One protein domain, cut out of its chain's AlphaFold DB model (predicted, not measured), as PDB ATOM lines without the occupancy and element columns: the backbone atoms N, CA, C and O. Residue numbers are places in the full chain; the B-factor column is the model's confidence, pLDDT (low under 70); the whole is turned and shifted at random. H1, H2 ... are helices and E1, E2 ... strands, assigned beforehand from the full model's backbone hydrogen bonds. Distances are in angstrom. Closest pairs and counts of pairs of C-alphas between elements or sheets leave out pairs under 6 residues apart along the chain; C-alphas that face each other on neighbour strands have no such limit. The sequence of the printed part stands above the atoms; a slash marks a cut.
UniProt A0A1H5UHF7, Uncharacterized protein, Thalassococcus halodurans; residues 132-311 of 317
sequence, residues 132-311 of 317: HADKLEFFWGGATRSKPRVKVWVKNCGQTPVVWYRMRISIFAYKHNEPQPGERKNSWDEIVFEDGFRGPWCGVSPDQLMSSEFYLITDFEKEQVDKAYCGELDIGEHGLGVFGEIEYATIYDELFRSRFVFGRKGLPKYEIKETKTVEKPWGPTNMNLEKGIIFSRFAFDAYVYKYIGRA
ATOM      1  N   HIS A 132     -40.689 -50.940  36.791       94.69
ATOM      2  CA  HIS A 132     -41.274 -49.664  36.419       94.69
ATOM      3  C   HIS A 132     -41.053 -48.642  37.533       94.69
ATOM      4  O   HIS A 132     -40.960 -48.986  38.715       94.69
ATOM      5  N   ALA A 133     -40.978 -47.368  37.154       95.56
ATOM      6  CA  ALA A 133     -40.986 -46.278  38.116       95.56
ATOM      7  C   ALA A 133     -42.412 -46.094  38.656       95.56
ATOM      8  O   ALA A 133     -43.340 -45.771  37.911       95.56
ATOM      9  N   ASP A 134     -42.597 -46.322  39.951       95.31
ATOM     10  CA  ASP A 134     -43.889 -46.225  40.626       95.31
ATOM     11  C   ASP A 134     -44.215 -44.772  40.985       95.31
ATOM     12  O   ASP A 134     -45.253 -44.233  40.597       95.31
ATOM     13  N   LYS A 135     -43.260 -44.108  41.642       96.12
ATOM     14  CA  LYS A 135     -43.418 -42.768  42.205       96.12
ATOM     15  C   LYS A 135     -42.176 -41.923  41.960       96.12
ATOM     16  O   LYS A 135     -41.061 -42.443  41.920       96.12
ATOM     17  N   LEU A 136     -42.370 -40.610  41.862       97.12
ATOM     18  CA  LEU A 136     -41.292 -39.635  41.779       97.12
ATOM     19  C   LEU A 136     -41.560 -38.459  42.723       97.12
ATOM     20  O   LEU A 136     -42.666 -37.914  42.749       97.12
ATOM     21  N   GLU A 137     -40.545 -38.079  43.498       97.38
ATOM     22  CA  GLU A 137     -40.564 -36.895  44.357       97.38
ATOM     23  C   GLU A 137     -39.375 -35.991  44.059       97.38
ATOM     24  O   GLU A 137     -38.247 -36.453  43.890       97.38
ATOM     25  N   PHE A 138     -39.628 -34.691  44.051       96.56
ATOM     26  CA  PHE A 138     -38.607 -33.659  43.954       96.56
ATOM     27  C   PHE A 138     -38.359 -33.014  45.320       96.56
ATOM     28  O   PHE A 138     -39.289 -32.798  46.102       96.56
ATOM     29  N   PHE A 139     -37.103 -32.667  45.584       95.56
ATOM     30  CA  PHE A 139     -36.652 -31.996  46.795       95.56
ATOM     31  C   PHE A 139     -35.750 -30.817  46.431       95.56
ATOM     32  O   PHE A 139     -34.849 -30.958  45.609       95.56
ATOM     33  N   TRP A 140     -35.943 -29.674  47.090       92.12
ATOM     34  CA  TRP A 140     -35.190 -28.447  46.804       92.12
ATOM     35  C   TRP A 140     -33.729 -28.476  47.279       92.12
ATOM     36  O   TRP A 140     -32.896 -27.778  46.707       92.12
ATOM     37  N   GLY A 141     -33.382 -29.262  48.304       87.38
ATOM     38  CA  GLY A 141     -32.024 -29.245  48.865       87.38
ATOM     39  C   GLY A 141     -31.720 -27.986  49.682       87.38
ATOM     40  O   GLY A 141     -30.630 -27.413  49.588       87.38
ATOM     41  N   GLY A 142     -32.703 -27.560  50.466       88.31
ATOM     42  CA  GLY A 142     -32.685 -26.460  51.413       88.31
ATOM     43  C   GLY A 142     -33.452 -25.239  50.919       88.31
ATOM     44  O   GLY A 142     -33.792 -25.119  49.743       88.31
ATOM     45  N   ALA A 143     -33.654 -24.281  51.824       85.31
ATOM     46  CA  ALA A 143     -34.223 -22.974  51.486       85.31
ATOM     47  C   ALA A 143     -33.385 -22.228  50.430       85.31
ATOM     48  O   ALA A 143     -33.926 -21.487  49.616       85.31
ATOM     49  N   THR A 144     -32.069 -22.467  50.420       84.06
ATOM     50  CA  THR A 144     -31.113 -21.902  49.457       84.06
ATOM     51  C   THR A 144     -31.063 -22.650  48.128       84.06
ATOM     52  O   THR A 144     -30.314 -22.241  47.248       84.06
ATOM     53  N   ARG A 145     -31.812 -23.756  47.977       85.75
ATOM     54  CA  ARG A 145     -31.832 -24.596  46.765       85.75
ATOM     55  C   ARG A 145     -30.450 -25.091  46.338       85.75
ATOM     56  O   ARG A 145     -30.155 -25.235  45.159       85.75
ATOM     57  N   SER A 146     -29.572 -25.327  47.307       85.25
ATOM     58  CA  SER A 146     -28.162 -25.619  47.027       85.25
ATOM     59  C   SER A 146     -27.938 -26.981  46.364       85.25
ATOM     60  O   SER A 146     -26.941 -27.167  45.667       85.25
ATOM     61  N   LYS A 147     -28.832 -27.950  46.615       89.56
ATOM     62  CA  LYS A 147     -28.698 -29.347  46.170       89.56
ATOM     63  C   LYS A 147     -30.054 -29.965  45.813       89.56
ATOM     64  O   LYS A 147     -30.491 -30.897  46.503       89.56
ATOM     65  N   PRO A 148     -30.747 -29.447  44.786       93.00
ATOM     66  CA  PRO A 148     -32.006 -30.027  44.372       93.00
ATOM     67  C   PRO A 148     -31.779 -31.472  43.925       93.00
ATOM     68  O   PRO A 148     -30.735 -31.820  43.366       93.00
ATOM     69  N   ARG A 149     -32.733 -32.343  44.247       95.00
ATOM     70  CA  ARG A 149     -32.638 -33.775  43.963       95.00
ATOM     71  C   ARG A 149     -33.993 -34.368  43.627       95.00
ATOM     72  O   ARG A 149     -35.025 -33.932  44.135       95.00
ATOM     73  N   VAL A 150     -33.967 -35.407  42.812       95.44
ATOM     74  CA  VAL A 150     -35.126 -36.217  42.457       95.44
ATOM     75  C   VAL A 150     -34.959 -37.601  43.056       95.44
ATOM     76  O   VAL A 150     -33.908 -38.224  42.929       95.44
ATOM     77  N   LYS A 151     -36.006 -38.099  43.703       96.19
ATOM     78  CA  LYS A 151     -36.088 -39.461  44.210       96.19
ATOM     79  C   LYS A 151     -37.093 -40.237  43.381       96.19
ATOM     80  O   LYS A 151     -38.259 -39.856  43.301       96.19
ATOM     81  N   VAL A 152     -36.633 -41.320  42.772       96.25
ATOM     82  CA  VAL A 152     -37.458 -42.207  41.950       96.25
ATOM     83  C   VAL A 152     -37.622 -43.522  42.689       96.25
ATOM     84  O   VAL A 152     -36.630 -44.148  43.064       96.25
ATOM     85  N   TRP A 153     -38.866 -43.943  42.898       96.25
ATOM     86  CA  TRP A 153     -39.177 -45.266  43.419       96.25
ATOM     87  C   TRP A 153     -39.431 -46.218  42.268       96.25
ATOM     88  O   TRP A 153     -40.223 -45.932  41.374       96.25
ATOM     89  N   VAL A 154     -38.765 -47.361  42.313       95.44
ATOM     90  CA  VAL A 154     -38.880 -48.433  41.338       95.44
ATOM     91  C   VAL A 154     -39.524 -49.627  42.019       95.44
ATOM     92  O   VAL A 154     -39.134 -50.000  43.129       95.44
ATOM     93  N   LYS A 155     -40.499 -50.231  41.345       95.75
ATOM     94  CA  LYS A 155     -41.172 -51.443  41.798       95.75
ATOM     95  C   LYS A 155     -41.043 -52.535  40.742       95.75
ATOM     96  O   LYS A 155     -41.203 -52.282  39.546       95.75
ATOM     97  N   ASN A 156     -40.769 -53.756  41.190       95.81
ATOM     98  CA  ASN A 156     -40.872 -54.942  40.348       95.81
ATOM     99  C   ASN A 156     -42.330 -55.431  40.333       95.81
ATOM    100  O   ASN A 156     -42.859 -55.826  41.368       95.81
ATOM    101  N   CYS A 157     -42.970 -55.373  39.166       93.69
ATOM    102  CA  CYS A 157     -44.317 -55.901  38.915       93.69
ATOM    103  C   CYS A 157     -44.318 -57.351  38.414       93.69
ATOM    104  O   CYS A 157     -45.384 -57.907  38.165       93.69
ATOM    105  N   GLY A 158     -43.144 -57.937  38.188       93.25
ATOM    106  CA  GLY A 158     -43.015 -59.324  37.766       93.25
ATOM    107  C   GLY A 158     -42.998 -60.301  38.936       93.25
ATOM    108  O   GLY A 158     -42.907 -59.907  40.098       93.25
ATOM    109  N   GLN A 159     -43.049 -61.594  38.619       92.88
ATOM    110  CA  GLN A 159     -43.038 -62.667  39.623       92.88
ATOM    111  C   GLN A 159     -41.624 -63.123  40.004       92.88
ATOM    112  O   GLN A 159     -41.433 -63.750  41.042       92.88
ATOM    113  N   THR A 160     -40.627 -62.816  39.176       94.00
ATOM    114  CA  THR A 160     -39.218 -63.148  39.417       94.00
ATOM    115  C   THR A 160     -38.433 -61.913  39.841       94.00
ATOM    116  O   THR A 160     -38.799 -60.793  39.470       94.00
ATOM    117  N   PRO A 161     -37.363 -62.074  40.639       94.12
ATOM    118  CA  PRO A 161     -36.532 -60.953  41.043       94.12
ATOM    119  C   PRO A 161     -35.739 -60.391  39.859       94.12
ATOM    120  O   PRO A 161     -35.465 -61.063  38.864       94.12
ATOM    121  N   VAL A 162     -35.338 -59.138  39.998       94.50
ATOM    122  CA  VAL A 162     -34.350 -58.498  39.128       94.50
ATOM    123  C   VAL A 162     -32.980 -58.730  39.743       94.50
ATOM    124  O   VAL A 162     -32.852 -58.610  40.959       94.50
ATOM    125  N   VAL A 163     -31.963 -59.022  38.933       93.44
ATOM    126  CA  VAL A 163     -30.590 -59.241  39.420       93.44
ATOM    127  C   VAL A 163     -29.916 -57.913  39.760       93.44
ATOM    128  O   VAL A 163     -29.330 -57.760  40.828       93.44
ATOM    129  N   TRP A 164     -30.033 -56.939  38.863       93.31
ATOM    130  CA  TRP A 164     -29.553 -55.574  39.050       93.31
ATOM    131  C   TRP A 164     -30.355 -54.612  38.178       93.31
ATOM    132  O   TRP A 164     -30.933 -55.007  37.160       93.31
ATOM    133  N   TYR A 165     -30.366 -53.338  38.559       95.25
ATOM    134  CA  TYR A 165     -30.902 -52.275  37.722       95.25
ATOM    135  C   TYR A 165     -30.046 -51.015  37.813       95.25
ATOM    136  O   TYR A 165     -29.353 -50.762  38.792       95.25
ATOM    137  N   ARG A 166     -30.112 -50.200  36.772       94.56
ATOM    138  CA  ARG A 166     -29.459 -48.900  36.683       94.56
ATOM    139  C   ARG A 166     -30.406 -47.931  35.997       94.56
ATOM    140  O   ARG A 166     -31.262 -48.339  35.217       94.56
ATOM    141  N   MET A 167     -30.301 -46.649  36.307       94.94
ATOM    142  CA  MET A 167     -31.264 -45.652  35.859       94.94
ATOM    143  C   MET A 167     -30.571 -44.356  35.444       94.94
ATOM    144  O   MET A 167     -29.547 -43.960  35.990       94.94
ATOM    145  N   ARG A 168     -31.129 -43.674  34.457       94.62
ATOM    146  CA  ARG A 168     -30.729 -42.312  34.105       94.62
ATOM    147  C   ARG A 168     -31.964 -41.447  33.981       94.62
ATOM    148  O   ARG A 168     -33.023 -41.954  33.609       94.62
ATOM    149  N   ILE A 169     -31.822 -40.170  34.307       94.44
ATOM    150  CA  ILE A 169     -32.906 -39.197  34.217       94.44
ATOM    151  C   ILE A 169     -32.449 -37.970  33.432       94.44
ATOM    152  O   ILE A 169     -31.256 -37.713  33.316       94.44
ATOM    153  N   SER A 170     -33.415 -37.245  32.886       92.94
ATOM    154  CA  SER A 170     -33.246 -35.939  32.261       92.94
ATOM    155  C   SER A 170     -34.433 -35.063  32.652       92.94
ATOM    156  O   SER A 170     -35.563 -35.551  32.771       92.94
ATOM    157  N   ILE A 171     -34.177 -33.785  32.911       91.25
ATOM    158  CA  ILE A 171     -35.161 -32.844  33.449       91.25
ATOM    159  C   ILE A 171     -35.330 -31.672  32.497       91.25
ATOM    160  O   ILE A 171     -34.363 -31.173  31.926       91.25
ATOM    161  N   PHE A 172     -36.571 -31.219  32.341       88.50
ATOM    162  CA  PHE A 172     -36.925 -30.147  31.422       88.50
ATOM    163  C   PHE A 172     -38.097 -29.327  31.968       88.50
ATOM    164  O   PHE A 172     -39.062 -29.869  32.514       88.50
ATOM    165  N   ALA A 173     -38.025 -28.009  31.798       88.75
ATOM    166  CA  ALA A 173     -39.149 -27.120  32.028       88.75
ATOM    167  C   ALA A 173     -40.039 -27.078  30.776       88.75
ATOM    168  O   ALA A 173     -39.541 -26.999  29.652       88.75
ATOM    169  N   TYR A 174     -41.358 -27.108  30.951       85.44
ATOM    170  CA  TYR A 174     -42.320 -27.031  29.848       85.44
ATOM    171  C   TYR A 174     -43.384 -25.977  30.111       85.44
ATOM    172  O   TYR A 174     -43.911 -25.900  31.213       85.44
ATOM    173  N   LYS A 175     -43.755 -25.184  29.106       84.75
ATOM    174  CA  LYS A 175     -44.810 -24.171  29.253       84.75
ATOM    175  C   LYS A 175     -46.202 -24.798  29.303       84.75
ATOM    176  O   LYS A 175     -46.463 -25.783  28.620       84.75
ATOM    177  N   HIS A 176     -47.112 -24.230  30.094       79.56
ATOM    178  CA  HIS A 176     -48.484 -24.745  30.245       79.56
ATOM    179  C   HIS A 176     -49.398 -24.509  29.041       79.56
ATOM    180  O   HIS A 176     -50.308 -25.307  28.823       79.56
ATOM    181  N   ASN A 177     -49.147 -23.441  28.283       74.06
ATOM    182  CA  ASN A 177     -49.992 -23.000  27.168       74.06
ATOM    183  C   ASN A 177     -49.385 -23.301  25.791       74.06
ATOM    184  O   ASN A 177     -49.997 -23.007  24.768       74.06
ATOM    185  N   GLU A 178     -48.177 -23.859  25.755       69.88
ATOM    186  CA  GLU A 178     -47.652 -24.463  24.536       69.88
ATOM    187  C   GLU A 178     -48.181 -25.900  24.453       69.88
ATOM    188  O   GLU A 178     -48.420 -26.503  25.507       69.88
ATOM    189  N   PRO A 179     -48.382 -26.450  23.236       62.59
ATOM    190  CA  PRO A 179     -48.722 -27.859  23.082       62.59
ATOM    191  C   PRO A 179     -47.786 -28.669  23.967       62.59
ATOM    192  O   PRO A 179     -46.568 -28.443  23.963       62.59
ATOM    193  N   GLN A 180     -48.387 -29.522  24.799       55.53
ATOM    194  CA  GLN A 180     -47.683 -30.214  25.874       55.53
ATOM    195  C   GLN A 180     -46.434 -30.920  25.312       55.53
ATOM    196  O   GLN A 180     -46.381 -31.222  24.122       55.53
ATOM    197  N   PRO A 181     -45.427 -31.257  26.129       51.25
ATOM    198  CA  PRO A 181     -44.251 -32.003  25.664       51.25
ATOM    199  C   PRO A 181     -44.584 -33.272  24.860       51.25
ATOM    200  O   PRO A 181     -43.774 -33.672  24.038       51.25
ATOM    201  N   GLY A 182     -45.763 -33.876  25.079       47.16
ATOM    202  CA  GLY A 182     -46.288 -34.997  24.287       47.16
ATOM    203  C   GLY A 182     -47.143 -34.626  23.058       47.16
ATOM    204  O   GLY A 182     -47.446 -35.501  22.259       47.16
ATOM    205  N   GLU A 183     -47.542 -33.361  22.893       46.91
ATOM    206  CA  GLU A 183     -48.189 -32.826  21.678       46.91
ATOM    207  C   GLU A 183     -47.194 -32.145  20.732       46.91
ATOM    208  O   GLU A 183     -47.401 -32.132  19.516       46.91
ATOM    209  N   ARG A 184     -46.070 -31.626  21.248       52.62
ATOM    210  CA  ARG A 184     -44.879 -31.539  20.409       52.62
ATOM    211  C   ARG A 184     -44.531 -32.971  20.025       52.62
ATOM    212  O   ARG A 184     -44.438 -33.832  20.894       52.62
ATOM    213  N   LYS A 185     -44.306 -33.236  18.738       47.66
ATOM    214  CA  LYS A 185     -43.645 -34.465  18.275       47.66
ATOM    215  C   LYS A 185     -42.177 -34.488  18.737       47.66
ATOM    216  O   LYS A 185     -41.295 -34.726  17.925       47.66
ATOM    217  N   ASN A 186     -41.907 -34.205  20.007       56.56
ATOM    218  CA  ASN A 186     -40.606 -34.424  20.592       56.56
ATOM    219  C   ASN A 186     -40.497 -35.938  20.726       56.56
ATOM    220  O   ASN A 186     -41.058 -36.535  21.646       56.56
ATOM    221  N   SER A 187     -39.875 -36.581  19.738       72.94
ATOM    222  CA  SER A 187     -39.561 -38.002  19.845       72.94
ATOM    223  C   SER A 187     -38.740 -38.208  21.115       72.94
ATOM    224  O   SER A 187     -37.927 -37.358  21.481       72.94
ATOM    225  N   TRP A 188     -38.892 -39.358  21.774       81.19
ATOM    226  CA  TRP A 188     -37.994 -39.732  22.869       81.19
ATOM    227  C   TRP A 188     -36.513 -39.612  22.467       81.19
ATOM    228  O   TRP A 188     -35.654 -39.355  23.303       81.19
ATOM    229  N   ASP A 189     -36.223 -39.781  21.177       81.88
ATOM    230  CA  ASP A 189     -34.878 -39.695  20.608       81.88
ATOM    231  C   ASP A 189     -34.261 -38.285  20.686       81.88
ATOM    232  O   ASP A 189     -33.048 -38.148  20.562       81.88
ATOM    233  N   GLU A 190     -35.063 -37.244  20.926       80.88
ATOM    234  CA  GLU A 190     -34.588 -35.868  21.128       80.88
ATOM    235  C   GLU A 190     -34.186 -35.586  22.581       80.88
ATOM    236  O   GLU A 190     -33.552 -34.571  22.873       80.88
ATOM    237  N   ILE A 191     -34.548 -36.474  23.514       84.06
ATOM    238  CA  ILE A 191     -34.209 -36.309  24.924       84.06
ATOM    239  C   ILE A 191     -32.729 -36.634  25.103       84.06
ATOM    240  O   ILE A 191     -32.301 -37.789  25.030       84.06
ATOM    241  N   VAL A 192     -31.949 -35.599  25.402       84.38
ATOM    242  CA  VAL A 192     -30.550 -35.752  25.787       84.38
ATOM    243  C   VAL A 192     -30.505 -36.218  27.240       84.38
ATOM    244  O   VAL A 192     -30.958 -35.526  28.157       84.38
ATOM    245  N   PHE A 193     -29.978 -37.420  27.442       86.75
ATOM    246  CA  PHE A 193     -29.633 -37.937  28.761       86.75
ATOM    247  C   PHE A 193     -28.158 -37.663  29.026       86.75
ATOM    248  O   PHE A 193     -27.349 -37.761  28.106       86.75
ATOM    249  N   GLU A 194     -27.806 -37.381  30.280       81.75
ATOM    250  CA  GLU A 194     -26.402 -37.424  30.685       81.75
ATOM    251  C   GLU A 194     -25.798 -38.804  30.393       81.75
ATOM    252  O   GLU A 194     -26.483 -39.840  30.429       81.75
ATOM    253  N   ASP A 195     -24.495 -38.809  30.122       75.38
ATOM    254  CA  ASP A 195     -23.757 -40.038  29.901       75.38
ATOM    255  C   ASP A 195     -23.738 -40.898  31.171       75.38
ATOM    256  O   ASP A 195     -23.420 -40.450  32.278       75.38
ATOM    257  N   GLY A 196     -24.050 -42.178  30.979       82.62
ATOM    258  CA  GLY A 196     -23.987 -43.196  32.019       82.62
ATOM    259  C   GLY A 196     -25.300 -43.414  32.769       82.62
ATOM    260  O   GLY A 196     -26.049 -42.504  33.114       82.62
ATOM    261  N   PHE A 197     -25.572 -44.681  33.059       87.44
ATOM    262  CA  PHE A 197     -26.624 -45.050  33.993       87.44
ATOM    263  C   PHE A 197     -26.070 -45.035  35.419       87.44
ATOM    264  O   PHE A 197     -24.982 -45.546  35.677       87.44
ATOM    265  N   ARG A 198     -26.849 -44.494  36.354       83.25
ATOM    266  CA  ARG A 198     -26.551 -44.459  37.788       83.25
ATOM    267  C   ARG A 198     -27.580 -45.300  38.535       83.25
ATOM    268  O   ARG A 198     -28.757 -45.319  38.198       83.25
ATOM    269  N   GLY A 199     -27.181 -46.016  39.568       69.75
ATOM    270  CA  GLY A 199     -28.142 -46.792  40.342       69.75
ATOM    271  C   GLY A 199     -27.487 -47.906  41.128       69.75
ATOM    272  O   GLY A 199     -26.308 -48.202  40.923       69.75
ATOM    273  N   PRO A 200     -28.231 -48.491  42.068       68.00
ATOM    274  CA  PRO A 200     -27.699 -49.545  42.897       68.00
ATOM    275  C   PRO A 200     -27.605 -50.841  42.084       68.00
ATOM    276  O   PRO A 200     -28.593 -51.328  41.544       68.00
ATOM    277  N   TRP A 201     -26.415 -51.438  42.059       75.44
ATOM    278  CA  TRP A 201     -26.184 -52.799  41.569       75.44
ATOM    279  C   TRP A 201     -26.744 -53.826  42.564       75.44
ATOM    280  O   TRP A 201     -26.015 -54.644  43.120       75.44
ATOM    281  N   CYS A 202     -28.038 -53.731  42.865       82.44
ATOM    282  CA  CYS A 202     -28.725 -54.629  43.776       82.44
ATOM    283  C   CYS A 202     -29.981 -55.200  43.128       82.44
ATOM    284  O   CYS A 202     -30.660 -54.536  42.340       82.44
ATOM    285  N   GLY A 203     -30.300 -56.431  43.512       86.31
ATOM    286  CA  GLY A 203     -31.519 -57.074  43.068       86.31
ATOM    287  C   GLY A 203     -32.768 -56.430  43.659       86.31
ATOM    288  O   GLY A 203     -32.729 -55.822  44.731       86.31
ATOM    289  N   VAL A 204     -33.883 -56.572  42.946       91.25
ATOM    290  CA  VAL A 204     -35.203 -56.102  43.387       91.25
ATOM    291  C   VAL A 204     -36.143 -57.295  43.420       91.25
ATOM    292  O   VAL A 204     -36.493 -57.848  42.372       91.25
ATOM    293  N   SER A 205     -36.542 -57.704  44.622       92.50
ATOM    294  CA  SER A 205     -37.507 -58.789  44.799       92.50
ATOM    295  C   SER A 205     -38.886 -58.401  44.246       92.50
ATOM    296  O   SER A 205     -39.183 -57.207  44.128       92.50
ATOM    297  N   PRO A 206     -39.747 -59.377  43.908       91.88
ATOM    298  CA  PRO A 206     -41.149 -59.112  43.587       91.88
ATOM    299  C   PRO A 206     -41.812 -58.260  44.675       91.88
ATOM    300  O   PRO A 206     -41.543 -58.453  45.860       91.88
ATOM    301  N   ASP A 207     -42.618 -57.279  44.266       88.38
ATOM    302  CA  ASP A 207     -43.312 -56.321  45.141       88.38
ATOM    303  C   ASP A 207     -42.437 -55.422  46.028       88.38
ATOM    304  O   ASP A 207     -42.956 -54.532  46.709       88.38
ATOM    305  N   GLN A 208     -41.112 -55.568  45.981       91.19
ATOM    306  CA  GLN A 208     -40.207 -54.698  46.712       91.19
ATOM    307  C   GLN A 208     -40.162 -53.314  46.060       91.19
ATOM    308  O   GLN A 208     -39.927 -53.171  44.856       91.19
ATOM    309  N   LEU A 209     -40.358 -52.285  46.884       92.38
ATOM    310  CA  LEU A 209     -40.220 -50.894  46.485       92.38
ATOM    311  C   LEU A 209     -38.815 -50.406  46.848       92.38
ATOM    312  O   LEU A 209     -38.459 -50.316  48.021       92.38
ATOM    313  N   MET A 210     -38.022 -50.081  45.834       93.56
ATOM    314  CA  MET A 210     -36.675 -49.531  45.982       93.56
ATOM    315  C   MET A 210     -36.673 -48.066  45.569       93.56
ATOM    316  O   MET A 210     -37.496 -47.656  44.759       93.56
ATOM    317  N   SER A 211     -35.759 -47.257  46.102       93.00
ATOM    318  CA  SER A 211     -35.635 -45.852  45.701       93.00
ATOM    319  C   SER A 211     -34.215 -45.501  45.296       93.00
ATOM    320  O   SER A 211     -33.269 -45.914  45.964       93.00
ATOM    321  N   SER A 212     -34.075 -44.681  44.259       92.38
ATOM    322  CA  SER A 212     -32.803 -44.113  43.816       92.38
ATOM    323  C   SER A 212     -32.894 -42.589  43.810       92.38
ATOM    324  O   SER A 212     -33.898 -42.024  43.377       92.38
ATOM    325  N   GLU A 213     -31.862 -41.930  44.334       92.50
ATOM    326  CA  GLU A 213     -31.788 -40.471  44.439       92.50
ATOM    327  C   GLU A 213     -30.784 -39.914  43.428       92.50
ATOM    328  O   GLU A 213     -29.668 -40.416  43.304       92.50
ATOM    329  N   PHE A 214     -31.190 -38.859  42.726       91.38
ATOM    330  CA  PHE A 214     -30.421 -38.171  41.697       91.38
ATOM    331  C   PHE A 214     -30.274 -36.711  42.093       91.38
ATOM    332  O   PHE A 214     -31.269 -36.004  42.245       91.38
ATOM    333  N   TYR A 215     -29.037 -36.267  42.272       90.88
ATOM    334  CA  TYR A 215     -28.732 -34.866  42.528       90.88
ATOM    335  C   TYR A 215     -28.610 -34.128  41.202       90.88
ATOM    336  O   TYR A 215     -27.975 -34.643  40.284       90.88
ATOM    337  N   LEU A 216     -29.193 -32.934  41.137       87.50
ATOM    338  CA  LEU A 216     -29.118 -32.066  39.967       87.50
ATOM    339  C   LEU A 216     -27.874 -31.202  40.108       87.50
ATOM    340  O   LEU A 216     -27.809 -30.302  40.954       87.50
ATOM    341  N   ILE A 217     -26.841 -31.572  39.363       84.31
ATOM    342  CA  ILE A 217     -25.491 -31.036  39.552       84.31
ATOM    343  C   ILE A 217     -25.179 -30.020  38.458       84.31
ATOM    344  O   ILE A 217     -24.448 -29.062  38.722       84.31
ATOM    345  N   THR A 218     -25.760 -30.182  37.267       80.81
ATOM    346  CA  THR A 218     -25.468 -29.305  36.135       80.81
ATOM    347  C   THR A 218     -26.221 -27.985  36.232       80.81
ATOM    348  O   THR A 218     -27.342 -27.905  36.740       80.81
ATOM    349  N   ASP A 219     -25.597 -26.923  35.724       82.69
ATOM    350  CA  ASP A 219     -26.216 -25.596  35.693       82.69
ATOM    351  C   ASP A 219     -27.454 -25.577  34.788       82.69
ATOM    352  O   ASP A 219     -28.434 -24.911  35.108       82.69
ATOM    353  N   PHE A 220     -27.456 -26.396  33.729       81.81
ATOM    354  CA  PHE A 220     -28.630 -26.604  32.884       81.81
ATOM    355  C   PHE A 220     -29.826 -27.128  33.687       81.81
ATOM    356  O   PHE A 220     -30.905 -26.545  33.625       81.81
ATOM    357  N   GLU A 221     -29.658 -28.196  34.475       83.75
ATOM    358  CA  GLU A 221     -30.754 -28.752  35.281       83.75
ATOM    359  C   GLU A 221     -31.280 -27.740  36.305       83.75
ATOM    360  O   GLU A 221     -32.492 -27.634  36.504       83.75
ATOM    361  N   LYS A 222     -30.382 -26.969  36.930       85.62
ATOM    362  CA  LYS A 222     -30.763 -25.904  37.868       85.62
ATOM    363  C   LYS A 222     -31.579 -24.815  37.177       85.62
ATOM    364  O   LYS A 222     -32.620 -24.428  37.698       85.62
ATOM    365  N   GLU A 223     -31.177 -24.392  35.978       86.88
ATOM    366  CA  GLU A 223     -31.923 -23.415  35.179       86.88
ATOM    367  C   GLU A 223     -33.341 -23.913  34.846       86.88
ATOM    368  O   GLU A 223     -34.304 -23.152  34.929       86.88
ATOM    369  N   GLN A 224     -33.505 -25.201  34.513       86.75
ATOM    370  CA  GLN A 224     -34.832 -25.788  34.273       86.75
ATOM    371  C   GLN A 224     -35.701 -25.776  35.539       86.75
ATOM    372  O   GLN A 224     -36.889 -25.456  35.479       86.75
ATOM    373  N   VAL A 225     -35.118 -26.098  36.695       85.81
ATOM    374  CA  VAL A 225     -35.816 -26.046  37.987       85.81
ATOM    375  C   VAL A 225     -36.248 -24.618  38.322       85.81
ATOM    376  O   VAL A 225     -37.387 -24.413  38.741       85.81
ATOM    377  N   ASP A 226     -35.375 -23.634  38.105       86.62
ATOM    378  CA  ASP A 226     -35.677 -22.231  38.384       86.62
ATOM    379  C   ASP A 226     -36.761 -21.677  37.450       86.62
ATOM    380  O   ASP A 226     -37.628 -20.936  37.911       86.62
ATOM    381  N   LYS A 227     -36.804 -22.099  36.178       85.94
ATOM    382  CA  LYS A 227     -37.909 -21.763  35.257       85.94
ATOM    383  C   LYS A 227     -39.259 -22.301  35.727       85.94
ATOM    384  O   LYS A 227     -40.276 -21.645  35.533       85.94
ATOM    385  N   ALA A 228     -39.278 -23.495  36.317       84.31
ATOM    386  CA  ALA A 228     -40.499 -24.136  36.804       84.31
ATOM    387  C   ALA A 228     -40.943 -23.649  38.196       84.31
ATOM    388  O   ALA A 228     -41.986 -24.077  38.692       84.31
ATOM    389  N   TYR A 229     -40.162 -22.794  38.859       86.19
ATOM    390  CA  TYR A 229     -40.482 -22.282  40.186       86.19
ATOM    391  C   TYR A 229     -41.659 -21.297  40.157       86.19
ATOM    392  O   TYR A 229     -41.600 -20.274  39.482       86.19
ATOM    393  N   CYS A 230     -42.693 -21.550  40.965       77.06
ATOM    394  CA  CYS A 230     -43.774 -20.588  41.177       77.06
ATOM    395  C   CYS A 230     -43.445 -19.664  42.361       77.06
ATOM    396  O   CYS A 230     -43.312 -20.123  43.504       77.06
ATOM    397  N   GLY A 231     -43.344 -18.357  42.104       70.00
ATOM    398  CA  GLY A 231     -43.296 -17.329  43.151       70.00
ATOM    399  C   GLY A 231     -44.614 -17.213  43.941       70.00
ATOM    400  O   GLY A 231     -45.559 -17.955  43.707       70.00
ATOM    401  N   GLU A 232     -44.702 -16.271  44.891       60.66
ATOM    402  CA  GLU A 232     -45.927 -16.063  45.710       60.66
ATOM    403  C   GLU A 232     -47.158 -15.644  44.913       60.66
ATOM    404  O   GLU A 232     -48.277 -15.910  45.341       60.66
ATOM    405  N   LEU A 233     -46.944 -14.970  43.784       56.66
ATOM    406  CA  LEU A 233     -47.988 -14.296  43.015       56.66
ATOM    407  C   LEU A 233     -48.079 -14.802  41.571       56.66
ATOM    408  O   LEU A 233     -48.890 -14.291  40.806       56.66
ATOM    409  N   ASP A 234     -47.251 -15.781  41.199       66.56
ATOM    410  CA  ASP A 234     -47.117 -16.229  39.816       66.56
ATOM    411  C   ASP A 234     -47.762 -17.606  39.619       66.56
ATOM    412  O   ASP A 234     -47.424 -18.585  40.296       66.56
ATOM    413  N   ILE A 235     -48.709 -17.677  38.682       64.31
ATOM    414  CA  ILE A 235     -49.278 -18.935  38.203       64.31
ATOM    415  C   ILE A 235     -48.214 -19.507  37.272       64.31
ATOM    416  O   ILE A 235     -48.269 -19.258  36.073       64.31
ATOM    417  N   GLY A 236     -47.223 -20.193  37.852       69.25
ATOM    418  CA  GLY A 236     -45.989 -20.566  37.159       69.25
ATOM    419  C   GLY A 236     -46.233 -20.979  35.715       69.25
ATOM    420  O   GLY A 236     -46.947 -21.943  35.442       69.25
ATOM    421  N   GLU A 237     -45.658 -20.215  34.789       84.06
ATOM    422  CA  GLU A 237     -45.869 -20.408  33.351       84.06
ATOM    423  C   GLU A 237     -45.326 -21.759  32.865       84.06
ATOM    424  O   GLU A 237     -45.738 -22.267  31.814       84.06
ATOM    425  N   HIS A 238     -44.409 -22.342  33.645       88.06
ATOM    426  CA  HIS A 238     -43.717 -23.581  33.350       88.06
ATOM    427  C   HIS A 238     -44.008 -24.662  34.400       88.06
ATOM    428  O   HIS A 238     -44.053 -24.423  35.605       88.06
ATOM    429  N   GLY A 239     -44.151 -25.898  33.935       89.88
ATOM    430  CA  GLY A 239     -44.041 -27.106  34.736       89.88
ATOM    431  C   GLY A 239     -42.658 -27.719  34.636       89.88
ATOM    432  O   GLY A 239     -41.866 -27.347  33.774       89.88
ATOM    433  N   LEU A 240     -42.398 -28.689  35.505       91.50
ATOM    434  CA  LEU A 240     -41.190 -29.500  35.456       91.50
ATOM    435  C   LEU A 240     -41.559 -30.922  35.057       91.50
ATOM    436  O   LEU A 240     -42.456 -31.526  35.653       91.50
ATOM    437  N   GLY A 241     -40.873 -31.453  34.054       92.06
ATOM    438  CA  GLY A 241     -40.955 -32.851  33.676       92.06
ATOM    439  C   GLY A 241     -39.633 -33.567  33.915       92.06
ATOM    440  O   GLY A 241     -38.555 -32.986  33.806       92.06
ATOM    441  N   VAL A 242     -39.735 -34.847  34.254       93.69
ATOM    442  CA  VAL A 242     -38.614 -35.758  34.454       93.69
ATOM    443  C   VAL A 242     -38.825 -36.965  33.552       93.69
ATOM    444  O   VAL A 242     -39.759 -37.746  33.753       93.69
ATOM    445  N   PHE A 243     -37.949 -37.106  32.564       93.88
ATOM    446  CA  PHE A 243     -37.820 -38.303  31.743       93.88
ATOM    447  C   PHE A 243     -36.784 -39.224  32.366       93.88
ATOM    448  O   PHE A 243     -35.769 -38.762  32.884       93.88
ATOM    449  N   GLY A 244     -36.990 -40.530  32.275       94.31
ATOM    450  CA  GLY A 244     -35.968 -41.471  32.692       94.31
ATOM    451  C   GLY A 244     -36.044 -42.813  31.997       94.31
ATOM    452  O   GLY A 244     -37.075 -43.217  31.456       94.31
ATOM    453  N   GLU A 245     -34.911 -43.502  32.026       95.62
ATOM    454  CA  GLU A 245     -34.764 -44.868  31.547       95.62
ATOM    455  C   GLU A 245     -34.249 -45.750  32.679       95.62
ATOM    456  O   GLU A 245     -33.288 -45.396  33.363       95.62
ATOM    457  N   ILE A 246     -34.873 -46.911  32.853       95.62
ATOM    458  CA  ILE A 246     -34.432 -47.974  33.752       95.62
ATOM    459  C   ILE A 246     -33.915 -49.102  32.879       95.62
ATOM    460  O   ILE A 246     -34.650 -49.627  32.047       95.62
ATOM    461  N   GLU A 247     -32.670 -49.491  33.073       95.56
ATOM    462  CA  GLU A 247     -32.102 -50.680  32.465       95.56
ATOM    463  C   GLU A 247     -31.889 -51.742  33.536       95.56
ATOM    464  O   GLU A 247     -31.394 -51.436  34.619       95.56
ATOM    465  N   TYR A 248     -32.297 -52.975  33.261       95.62
ATOM    466  CA  TYR A 248     -32.262 -54.038  34.255       95.62
ATOM    467  C   TYR A 248     -32.085 -55.420  33.641       95.62
ATOM    468  O   TYR A 248     -32.520 -55.669  32.515       95.62
ATOM    469  N   ALA A 249     -31.475 -56.315  34.418       94.69
ATOM    470  CA  ALA A 249     -31.296 -57.715  34.057       94.69
ATOM    471  C   ALA A 249     -32.222 -58.630  34.865       94.69
ATOM    472  O   ALA A 249     -32.336 -58.508  36.090       94.69
ATOM    473  N   THR A 250     -32.873 -59.564  34.178       94.62
ATOM    474  CA  THR A 250     -33.684 -60.616  34.808       94.62
ATOM    475  C   THR A 250     -32.807 -61.791  35.246       94.62
ATOM    476  O   THR A 250     -31.644 -61.888  34.860       94.62
ATOM    477  N   ILE A 251     -33.374 -62.727  36.014       92.88
ATOM    478  CA  ILE A 251     -32.707 -63.997  36.361       92.88
ATOM    479  C   ILE A 251     -32.398 -64.895  35.150       92.88
ATOM    480  O   ILE A 251     -31.675 -65.874  35.291       92.88
ATOM    481  N   TYR A 252     -32.964 -64.585  33.981       91.25
ATOM    482  CA  TYR A 252     -32.770 -65.333  32.738       91.25
ATOM    483  C   TYR A 252     -31.664 -64.725  31.857       91.25
ATOM    484  O   TYR A 252     -31.606 -65.009  30.659       91.25
ATOM    485  N   ASP A 253     -30.827 -63.847  32.423       91.56
ATOM    486  CA  ASP A 253     -29.799 -63.073  31.714       91.56
ATOM    487  C   ASP A 253     -30.364 -62.259  30.541       91.56
ATOM    488  O   ASP A 253     -29.717 -62.056  29.512       91.56
ATOM    489  N   GLU A 254     -31.598 -61.782  30.673       93.06
ATOM    490  CA  GLU A 254     -32.239 -60.920  29.687       93.06
ATOM    491  C   GLU A 254     -32.127 -59.465  30.127       93.06
ATOM    492  O   GLU A 254     -32.446 -59.124  31.268       93.06
ATOM    493  N   LEU A 255     -31.708 -58.600  29.208       95.00
ATOM    494  CA  LEU A 255     -31.563 -57.174  29.438       95.00
ATOM    495  C   LEU A 255     -32.779 -56.432  28.888       95.00
ATOM    496  O   LEU A 255     -33.100 -56.518  27.698       95.00
ATOM    497  N   PHE A 256     -33.427 -55.656  29.749       95.75
ATOM    498  CA  PHE A 256     -34.585 -54.845  29.404       95.75
ATOM    499  C   PHE A 256     -34.336 -53.369  29.682       95.75
ATOM    500  O   PHE A 256     -33.604 -52.999  30.598       95.75
ATOM    501  N   ARG A 257     -35.011 -52.523  28.901       95.75
ATOM    502  CA  ARG A 257     -35.146 -51.091  29.155       95.75
ATOM    503  C   ARG A 257     -36.605 -50.743  29.397       95.75
ATOM    504  O   ARG A 257     -37.459 -51.133  28.606       95.75
ATOM    505  N   SER A 258     -36.879 -49.965  30.431       95.56
ATOM    506  CA  SER A 258     -38.166 -49.317  30.669       95.56
ATOM    507  C   SER A 258     -38.001 -47.806  30.601       95.56
ATOM    508  O   SER A 258     -36.978 -47.278  31.033       95.56
ATOM    509  N   ARG A 259     -38.984 -47.115  30.030       94.94
ATOM    510  CA  ARG A 259     -39.030 -45.655  29.947       94.94
ATOM    511  C   ARG A 259     -40.138 -45.138  30.852       94.94
ATOM    512  O   ARG A 259     -41.203 -45.744  30.937       94.94
ATOM    513  N   PHE A 260     -39.893 -44.021  31.526       94.12
ATOM    514  CA  PHE A 260     -40.890 -43.387  32.381       94.12
ATOM    515  C   PHE A 260     -40.859 -41.868  32.261       94.12
ATOM    516  O   PHE A 260     -39.813 -41.269  32.003       94.12
ATOM    517  N   VAL A 261     -42.022 -41.253  32.483       93.50
ATOM    518  CA  VAL A 261     -42.196 -39.799  32.470       93.50
ATOM    519  C   VAL A 261     -43.082 -39.386  33.630       93.50
ATOM    520  O   VAL A 261     -44.201 -39.884  33.788       93.50
ATOM    521  N   PHE A 262     -42.588 -38.447  34.424       94.44
ATOM    522  CA  PHE A 262     -43.376 -37.775  35.448       94.44
ATOM    523  C   PHE A 262     -43.316 -36.275  35.222       94.44
ATOM    524  O   PHE A 262     -42.296 -35.744  34.801       94.44
ATOM    525  N   GLY A 263     -44.402 -35.582  35.527       92.75
ATOM    526  CA  GLY A 263     -44.471 -34.138  35.398       92.75
ATOM    527  C   GLY A 263     -45.324 -33.509  36.480       92.75
ATOM    528  O   GLY A 263     -46.163 -34.157  37.118       92.75
ATOM    529  N   ARG A 264     -45.107 -32.214  36.684       91.56
ATOM    530  CA  ARG A 264     -45.935 -31.389  37.553       91.56
ATOM    531  C   ARG A 264     -46.080 -29.991  36.973       91.56
ATOM    532  O   ARG A 264     -45.115 -29.409  36.481       91.56
ATOM    533  N   LYS A 265     -47.294 -29.447  37.082       89.50
ATOM    534  CA  LYS A 265     -47.565 -28.043  36.779       89.50
ATOM    535  C   LYS A 265     -47.039 -27.156  37.903       89.50
ATOM    536  O   LYS A 265     -47.572 -27.232  39.009       89.50
ATOM    537  N   GLY A 266     -45.995 -26.384  37.611       88.44
ATOM    538  CA  GLY A 266     -45.272 -25.576  38.582       88.44
ATOM    539  C   GLY A 266     -44.578 -26.366  39.697       88.44
ATOM    540  O   GLY A 266     -44.969 -27.478  40.077       88.44
ATOM    541  N   LEU A 267     -43.550 -25.758  40.275       90.00
ATOM    542  CA  LEU A 267     -42.945 -26.206  41.518       90.00
ATOM    543  C   LEU A 267     -43.395 -25.302  42.668       90.00
ATOM    544  O   LEU A 267     -43.143 -24.095  42.630       90.00
ATOM    545  N   PRO A 268     -44.036 -25.868  43.709       90.38
ATOM    546  CA  PRO A 268     -44.400 -25.096  44.881       90.38
ATOM    547  C   PRO A 268     -43.149 -24.651  45.640       90.38
ATOM    548  O   PRO A 268     -42.053 -25.202  45.490       90.38
ATOM    549  N   LYS A 269     -43.344 -23.668  46.516       89.50
ATOM    550  CA  LYS A 269     -42.308 -23.179  47.418       89.50
ATOM    551  C   LYS A 269     -41.705 -24.282  48.281       89.50
ATOM    552  O   LYS A 269     -42.331 -25.299  48.571       89.50
ATOM    553  N   TYR A 270     -40.471 -24.037  48.707       89.19
ATOM    554  CA  TYR A 270     -39.807 -24.861  49.703       89.19
ATOM    555  C   TYR A 270     -40.630 -24.906  50.997       89.19
ATOM    556  O   TYR A 270     -40.910 -23.868  51.594       89.19
ATOM    557  N   GLU A 271     -40.977 -26.117  51.431       88.44
ATOM    558  CA  GLU A 271     -41.666 -26.381  52.691       88.44
ATOM    559  C   GLU A 271     -40.854 -27.380  53.525       88.44
ATOM    560  O   GLU A 271     -40.456 -28.453  53.053       88.44
ATOM    561  N   ILE A 272     -40.637 -27.035  54.795       91.38
ATOM    562  CA  ILE A 272     -40.079 -27.955  55.788       91.38
ATOM    563  C   ILE A 272     -41.221 -28.847  56.271       91.38
ATOM    564  O   ILE A 272     -42.263 -28.349  56.691       91.38
ATOM    565  N   LYS A 273     -41.035 -30.168  56.206       91.44
ATOM    566  CA  LYS A 273     -42.010 -31.129  56.728       91.44
ATOM    567  C   LYS A 273     -41.917 -31.222  58.245       91.44
ATOM    568  O   LYS A 273     -42.933 -31.204  58.927       91.44
ATOM    569  N   GLU A 274     -40.698 -31.370  58.747       92.81
ATOM    570  CA  GLU A 274     -40.421 -31.595  60.161       92.81
ATOM    571  C   GLU A 274     -38.994 -31.146  60.479       92.81
ATOM    572  O   GLU A 274     -38.090 -31.319  59.664       92.81
ATOM    573  N   THR A 275     -38.771 -30.604  61.673       91.06
ATOM    574  CA  THR A 275     -37.428 -30.324  62.188       91.06
ATOM    575  C   THR A 275     -37.133 -31.311  63.304       91.06
ATOM    576  O   THR A 275     -37.795 -31.290  64.337       91.06
ATOM    577  N   LYS A 276     -36.136 -32.174  63.104       92.50
ATOM    578  CA  LYS A 276     -35.726 -33.176  64.086       92.50
ATOM    579  C   LYS A 276     -34.403 -32.779  64.724       92.50
ATOM    580  O   LYS A 276     -33.398 -32.650  64.029       92.50
ATOM    581  N   THR A 277     -34.368 -32.629  66.042       92.62
ATOM    582  CA  THR A 277     -33.105 -32.472  66.774       92.62
ATOM    583  C   THR A 277     -32.447 -33.841  66.915       92.62
ATOM    584  O   THR A 277     -33.016 -34.759  67.500       92.62
ATOM    585  N   VAL A 278     -31.264 -34.000  66.327       93.56
ATOM    586  CA  VAL A 278     -30.445 -35.210  66.444       93.56
ATOM    587  C   VAL A 278     -29.313 -34.914  67.413       93.56
ATOM    588  O   VAL A 278     -28.493 -34.027  67.160       93.56
ATOM    589  N   GLU A 279     -29.256 -35.653  68.516       94.44
ATOM    590  CA  GLU A 279     -28.116 -35.604  69.427       94.44
ATOM    591  C   GLU A 279     -26.890 -36.215  68.745       94.44
ATOM    592  O   GLU A 279     -26.914 -37.356  68.280       94.44
ATOM    593  N   LYS A 280     -25.817 -35.429  68.645       93.31
ATOM    594  CA  LYS A 280     -24.515 -35.871  68.143       93.31
ATOM    595  C   LYS A 280     -23.460 -35.651  69.233       93.31
ATOM    596  O   LYS A 280     -23.681 -34.825  70.118       93.31
ATOM    597  N   PRO A 281     -22.293 -36.320  69.169       93.81
ATOM    598  CA  PRO A 281     -21.247 -36.190  70.190       93.81
ATOM    599  C   PRO A 281     -20.756 -34.753  70.435       93.81
ATOM    600  O   PRO A 281     -20.256 -34.448  71.509       93.81
ATOM    601  N   TRP A 282     -20.903 -33.866  69.448       94.06
ATOM    602  CA  TRP A 282     -20.526 -32.449  69.521       94.06
ATOM    603  C   TRP A 282     -21.700 -31.507  69.848       94.06
ATOM    604  O   TRP A 282     -21.575 -30.294  69.694       94.06
ATOM    605  N   GLY A 283     -22.841 -32.052  70.275       94.25
ATOM    606  CA  GLY A 283     -24.033 -31.300  70.659       94.25
ATOM    607  C   GLY A 283     -25.258 -31.565  69.771       94.25
ATOM    608  O   GLY A 283     -25.166 -32.215  68.722       94.25
ATOM    609  N   PRO A 284     -26.439 -31.077  70.193       91.69
ATOM    610  CA  PRO A 284     -27.679 -31.250  69.447       91.69
ATOM    611  C   PRO A 284     -27.614 -30.501  68.113       91.69
ATOM    612  O   PRO A 284     -27.305 -29.313  68.058       91.69
ATOM    613  N   THR A 285     -27.915 -31.199  67.016       92.88
ATOM    614  CA  THR A 285     -27.994 -30.611  65.673       92.88
ATOM    615  C   THR A 285     -29.422 -30.716  65.153       92.88
ATOM    616  O   THR A 285     -29.965 -31.815  65.051       92.88
ATOM    617  N   ASN A 286     -30.027 -29.590  64.772       90.25
ATOM    618  CA  ASN A 286     -31.335 -29.593  64.116       90.25
ATOM    619  C   ASN A 286     -31.191 -30.038  62.656       90.25
ATOM    620  O   ASN A 286     -30.440 -29.444  61.884       90.25
ATOM    621  N   MET A 287     -31.913 -31.089  62.282       88.88
ATOM    622  CA  MET A 287     -31.994 -31.617  60.928       88.88
ATOM    623  C   MET A 287     -33.395 -31.355  60.379       88.88
ATOM    624  O   MET A 287     -34.382 -31.893  60.877       88.88
ATOM    625  N   ASN A 288     -33.481 -30.526  59.341       89.81
ATOM    626  CA  ASN A 288     -34.744 -30.237  58.670       89.81
ATOM    627  C   ASN A 288     -35.044 -31.350  57.659       89.81
ATOM    628  O   ASN A 288     -34.284 -31.566  56.714       89.81
ATOM    629  N   LEU A 289     -36.154 -32.052  57.857       89.12
ATOM    630  CA  LEU A 289     -36.715 -33.001  56.909       89.12
ATOM    631  C   LEU A 289     -37.582 -32.238  55.910       89.12
ATOM    632  O   LEU A 289     -38.564 -31.582  56.259       89.12
ATOM    633  N   GLU A 290     -37.201 -32.317  54.645       90.69
ATOM    634  CA  GLU A 290     -37.897 -31.647  53.552       90.69
ATOM    635  C   GLU A 290     -39.163 -32.407  53.157       90.69
ATOM    636  O   GLU A 290     -39.195 -33.642  53.162       90.69
ATOM    637  N   LYS A 291     -40.206 -31.673  52.766       92.50
ATOM    638  CA  LYS A 291     -41.400 -32.270  52.172       92.50
ATOM    639  C   LYS A 291     -41.137 -32.561  50.694       92.50
ATOM    640  O   LYS A 291     -40.907 -31.641  49.915       92.50
ATOM    641  N   GLY A 292     -41.176 -33.838  50.315       93.69
ATOM    642  CA  GLY A 292     -41.071 -34.247  48.916       93.69
ATOM    643  C   GLY A 292     -42.269 -33.756  48.104       93.69
ATOM    644  O   GLY A 292     -43.422 -33.896  48.523       93.69
ATOM    645  N   ILE A 293     -42.001 -33.176  46.937       95.25
ATOM    646  CA  ILE A 293     -43.025 -32.725  45.996       95.25
ATOM    647  C   ILE A 293     -43.322 -33.883  45.048       95.25
ATOM    648  O   ILE A 293     -42.476 -34.246  44.237       95.25
ATOM    649  N   ILE A 294     -44.517 -34.462  45.150       95.81
ATOM    650  CA  ILE A 294     -44.924 -35.617  44.339       95.81
ATOM    651  C   ILE A 294     -45.231 -35.174  42.907       95.81
ATOM    652  O   ILE A 294     -45.954 -34.192  42.692       95.81
ATOM    653  N   PHE A 295     -44.699 -35.912  41.937       94.75
ATOM    654  CA  PHE A 295     -44.990 -35.719  40.520       94.75
ATOM    655  C   PHE A 295     -46.001 -36.761  40.049       94.75
ATOM    656  O   PHE A 295     -46.017 -37.896  40.527       94.75
ATOM    657  N   SER A 296     -46.829 -36.375  39.083       92.50
ATOM    658  CA  SER A 296     -47.818 -37.264  38.482       92.50
ATOM    659  C   SER A 296     -47.256 -37.885  37.211       92.50
ATOM    660  O   SER A 296     -46.468 -37.255  36.504       92.50
ATOM    661  N   ARG A 297     -47.674 -39.112  36.888       88.19
ATOM    662  CA  ARG A 297     -47.380 -39.685  35.570       88.19
ATOM    663  C   ARG A 297     -48.031 -38.828  34.491       88.19
ATOM    664  O   ARG A 297     -49.169 -38.387  34.646       88.19
ATOM    665  N   PHE A 298     -47.296 -38.606  33.416       78.69
ATOM    666  CA  PHE A 298     -47.754 -37.844  32.267       78.69
ATOM    667  C   PHE A 298     -47.902 -38.783  31.065       78.69
ATOM    668  O   PHE A 298     -47.097 -39.702  30.905       78.69
ATOM    669  N   ALA A 299     -48.937 -38.586  30.244       68.44
ATOM    670  CA  ALA A 299     -49.143 -39.393  29.047       68.44
ATOM    671  C   ALA A 299     -48.098 -39.006  27.992       68.44
ATOM    672  O   ALA A 299     -48.138 -37.912  27.438       68.44
ATOM    673  N   PHE A 300     -47.146 -39.897  27.743       75.56
ATOM    674  CA  PHE A 300     -46.104 -39.733  26.736       75.56
ATOM    675  C   PHE A 300     -45.969 -41.046  25.973       75.56
ATOM    676  O   PHE A 300     -46.118 -42.113  26.577       75.56
ATOM    677  N   ASP A 301     -45.693 -40.980  24.671       67.31
ATOM    678  CA  ASP A 301     -45.474 -42.176  23.859       67.31
ATOM    679  C   ASP A 301     -44.113 -42.793  24.216       67.31
ATOM    680  O   ASP A 301     -43.057 -42.464  23.673       67.31
ATOM    681  N   ALA A 302     -44.127 -43.622  25.254       71.81
ATOM    682  CA  ALA A 302     -42.971 -44.312  25.786       71.81
ATOM    683  C   ALA A 302     -43.284 -45.804  25.828       71.81
ATOM    684  O   ALA A 302     -44.273 -46.232  26.429       71.81
ATOM    685  N   TYR A 303     -42.414 -46.622  25.230       75.44
ATOM    686  CA  TYR A 303     -42.518 -48.059  25.442       75.44
ATOM    687  C   TYR A 303     -42.316 -48.359  26.928       75.44
ATOM    688  O   TYR A 303     -41.393 -47.852  27.571       75.44
ATOM    689  N   VAL A 304     -43.164 -49.221  27.477       79.44
ATOM    690  CA  VAL A 304     -43.058 -49.578  28.894       79.44
ATOM    691  C   VAL A 304     -41.884 -50.533  29.108       79.44
ATOM    692  O   VAL A 304     -41.118 -50.348  30.048       79.44
ATOM    693  N   TYR A 305     -41.685 -51.502  28.206       89.19
ATOM    694  CA  TYR A 305     -40.600 -52.485  28.275       89.19
ATOM    695  C   TYR A 305     -40.069 -52.817  26.877       89.19
ATOM    696  O   TYR A 305     -40.829 -53.214  25.998       89.19
ATOM    697  N   LYS A 306     -38.757 -52.687  26.675       92.12
ATOM    698  CA  LYS A 306     -38.058 -53.067  25.444       92.12
ATOM    699  C   LYS A 306     -36.950 -54.052  25.773       92.12
ATOM    700  O   LYS A 306     -36.069 -53.744  26.571       92.12
ATOM    701  N   TYR A 307     -36.989 -55.215  25.138       92.44
ATOM    702  CA  TYR A 307     -35.884 -56.165  25.179       92.44
ATOM    703  C   TYR A 307     -34.689 -55.588  24.413       92.44
ATOM    704  O   TYR A 307     -34.831 -55.166  23.264       92.44
ATOM    705  N   ILE A 308     -33.529 -55.535  25.064       93.06
ATOM    706  CA  ILE A 308     -32.288 -55.014  24.478       93.06
ATOM    707  C   ILE A 308     -31.445 -56.166  23.928       93.06
ATOM    708  O   ILE A 308     -30.833 -56.041  22.871       93.06
ATOM    709  N   GLY A 309     -31.420 -57.293  24.633       92.06
ATOM    710  CA  GLY A 309     -30.570 -58.425  24.302       92.06
ATOM    711  C   GLY A 309     -30.365 -59.323  25.509       92.06
ATOM    712  O   GLY A 309     -31.032 -59.177  26.531       92.06
ATOM    713  N   ARG A 310     -29.412 -60.246  25.402       89.31
ATOM    714  CA  ARG A 310     -28.918 -60.945  26.585       89.31
ATOM    715  C   ARG A 310     -27.930 -60.049  27.310       89.31
ATOM    716  O   ARG A 310     -27.151 -59.355  26.658       89.31
ATOM    717  N   ALA A 311     -27.943 -60.100  28.634       81.62
ATOM    718  CA  ALA A 311     -26.828 -59.662  29.447       81.62
ATOM    719  C   ALA A 311     -25.660 -60.614  29.142       81.62
ATOM    720  O   ALA A 311     -25.396 -61.555  29.880       81.62
TER     721      ALA A 311
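Overview. This is residues 132 to 311 of the 317 residues of an uncharacterized protein of Thalassococcus halodurans (UniProt A0A1H5UHF7). One strongly twisted sheet folds over into a flattened sandwich, with E4, E2 and E1 in one layer, E3, E5 and E6 in the other, E9 bridging E1 and E6 along one side, and the other side left open between E3 and E4. The hairpin of E7 and E8 reaches away from this body as a long arm, H1 packs on E3 and E5 near one end, and E10 runs beside the far end of E6. The printed part has 180 residues with ten named strands and one named helix, in the order E1 E2 E3 E4 H1 E5 E6 E7 E8 E9 E10; the class is mostly strand. The large sheet is branched and its neighbour strands are antiparallel. The whole is compact, with a radius of gyration of the C-alphas of 18.0 A, and its outline is flat, 51 by 49 by 26 A.

Arrangement. E6, residues 254 to 264, has three neighbours. On one side of it is E5, residues 238 to 250, its hairpin partner, with N 244 and O 260 2.9 A apart. On the other side are E9, residues 293 to 297, with N 263 and O 296 at 2.8 A, and the edge strand E10, residues 306 to 310, with N 255 and O 309 at 2.8 A. The edge strand E3, residues 162 to 175, lies on one side of E5 and E6 on the other side, with N 170 of E3 and O 243 of E5 at 2.8 A. E9 also pairs with E1, residues 132 to 139, with N 138 and O 293 at 2.9 A. E1 bends by 50 degrees at residue 135 and forms a hairpin with E2, residues 149 to 156, with N 134 and O 153 at 2.8 A. E4, residues 209 to 215, is the edge strand beside E2, with N 212 and O 152 at 2.9 A. The closest C-alphas of E1 and E6, Ala 133 and Phe 260, are 6.4 A apart. H1, residues 219 to 227, is on the sheet at a height of 7.1 A, along the strands; its closest C-alpha pair with E3 is Gln 224 and Ala 173, 5.0 A. In H1 every O i to N i+4 pair is within hydrogen-bond range. E7, residues 272 to 280, and E8, residues 283 to 290, form a hairpin, with N 276 and O 287 at 2.8 A.

Along the chain. E5 spans 38.4 A, E3 37.2 A and E6 33.5 A. E1 begins at C-alpha 132 (-41.274, -49.664, 36.419), and E10 ends at C-alpha 310 (-28.918, -60.945, 26.585).

Size, cuts and confidence. The farthest C-alphas, Lys 185 and Pro 281, are 56.6 A apart. The printed part has no cut. The link E3 to E4 is long, 33 residues. Confidence is under 70 at residues 178 to 186, 199 to 200, 232 to 236, 299 and 301.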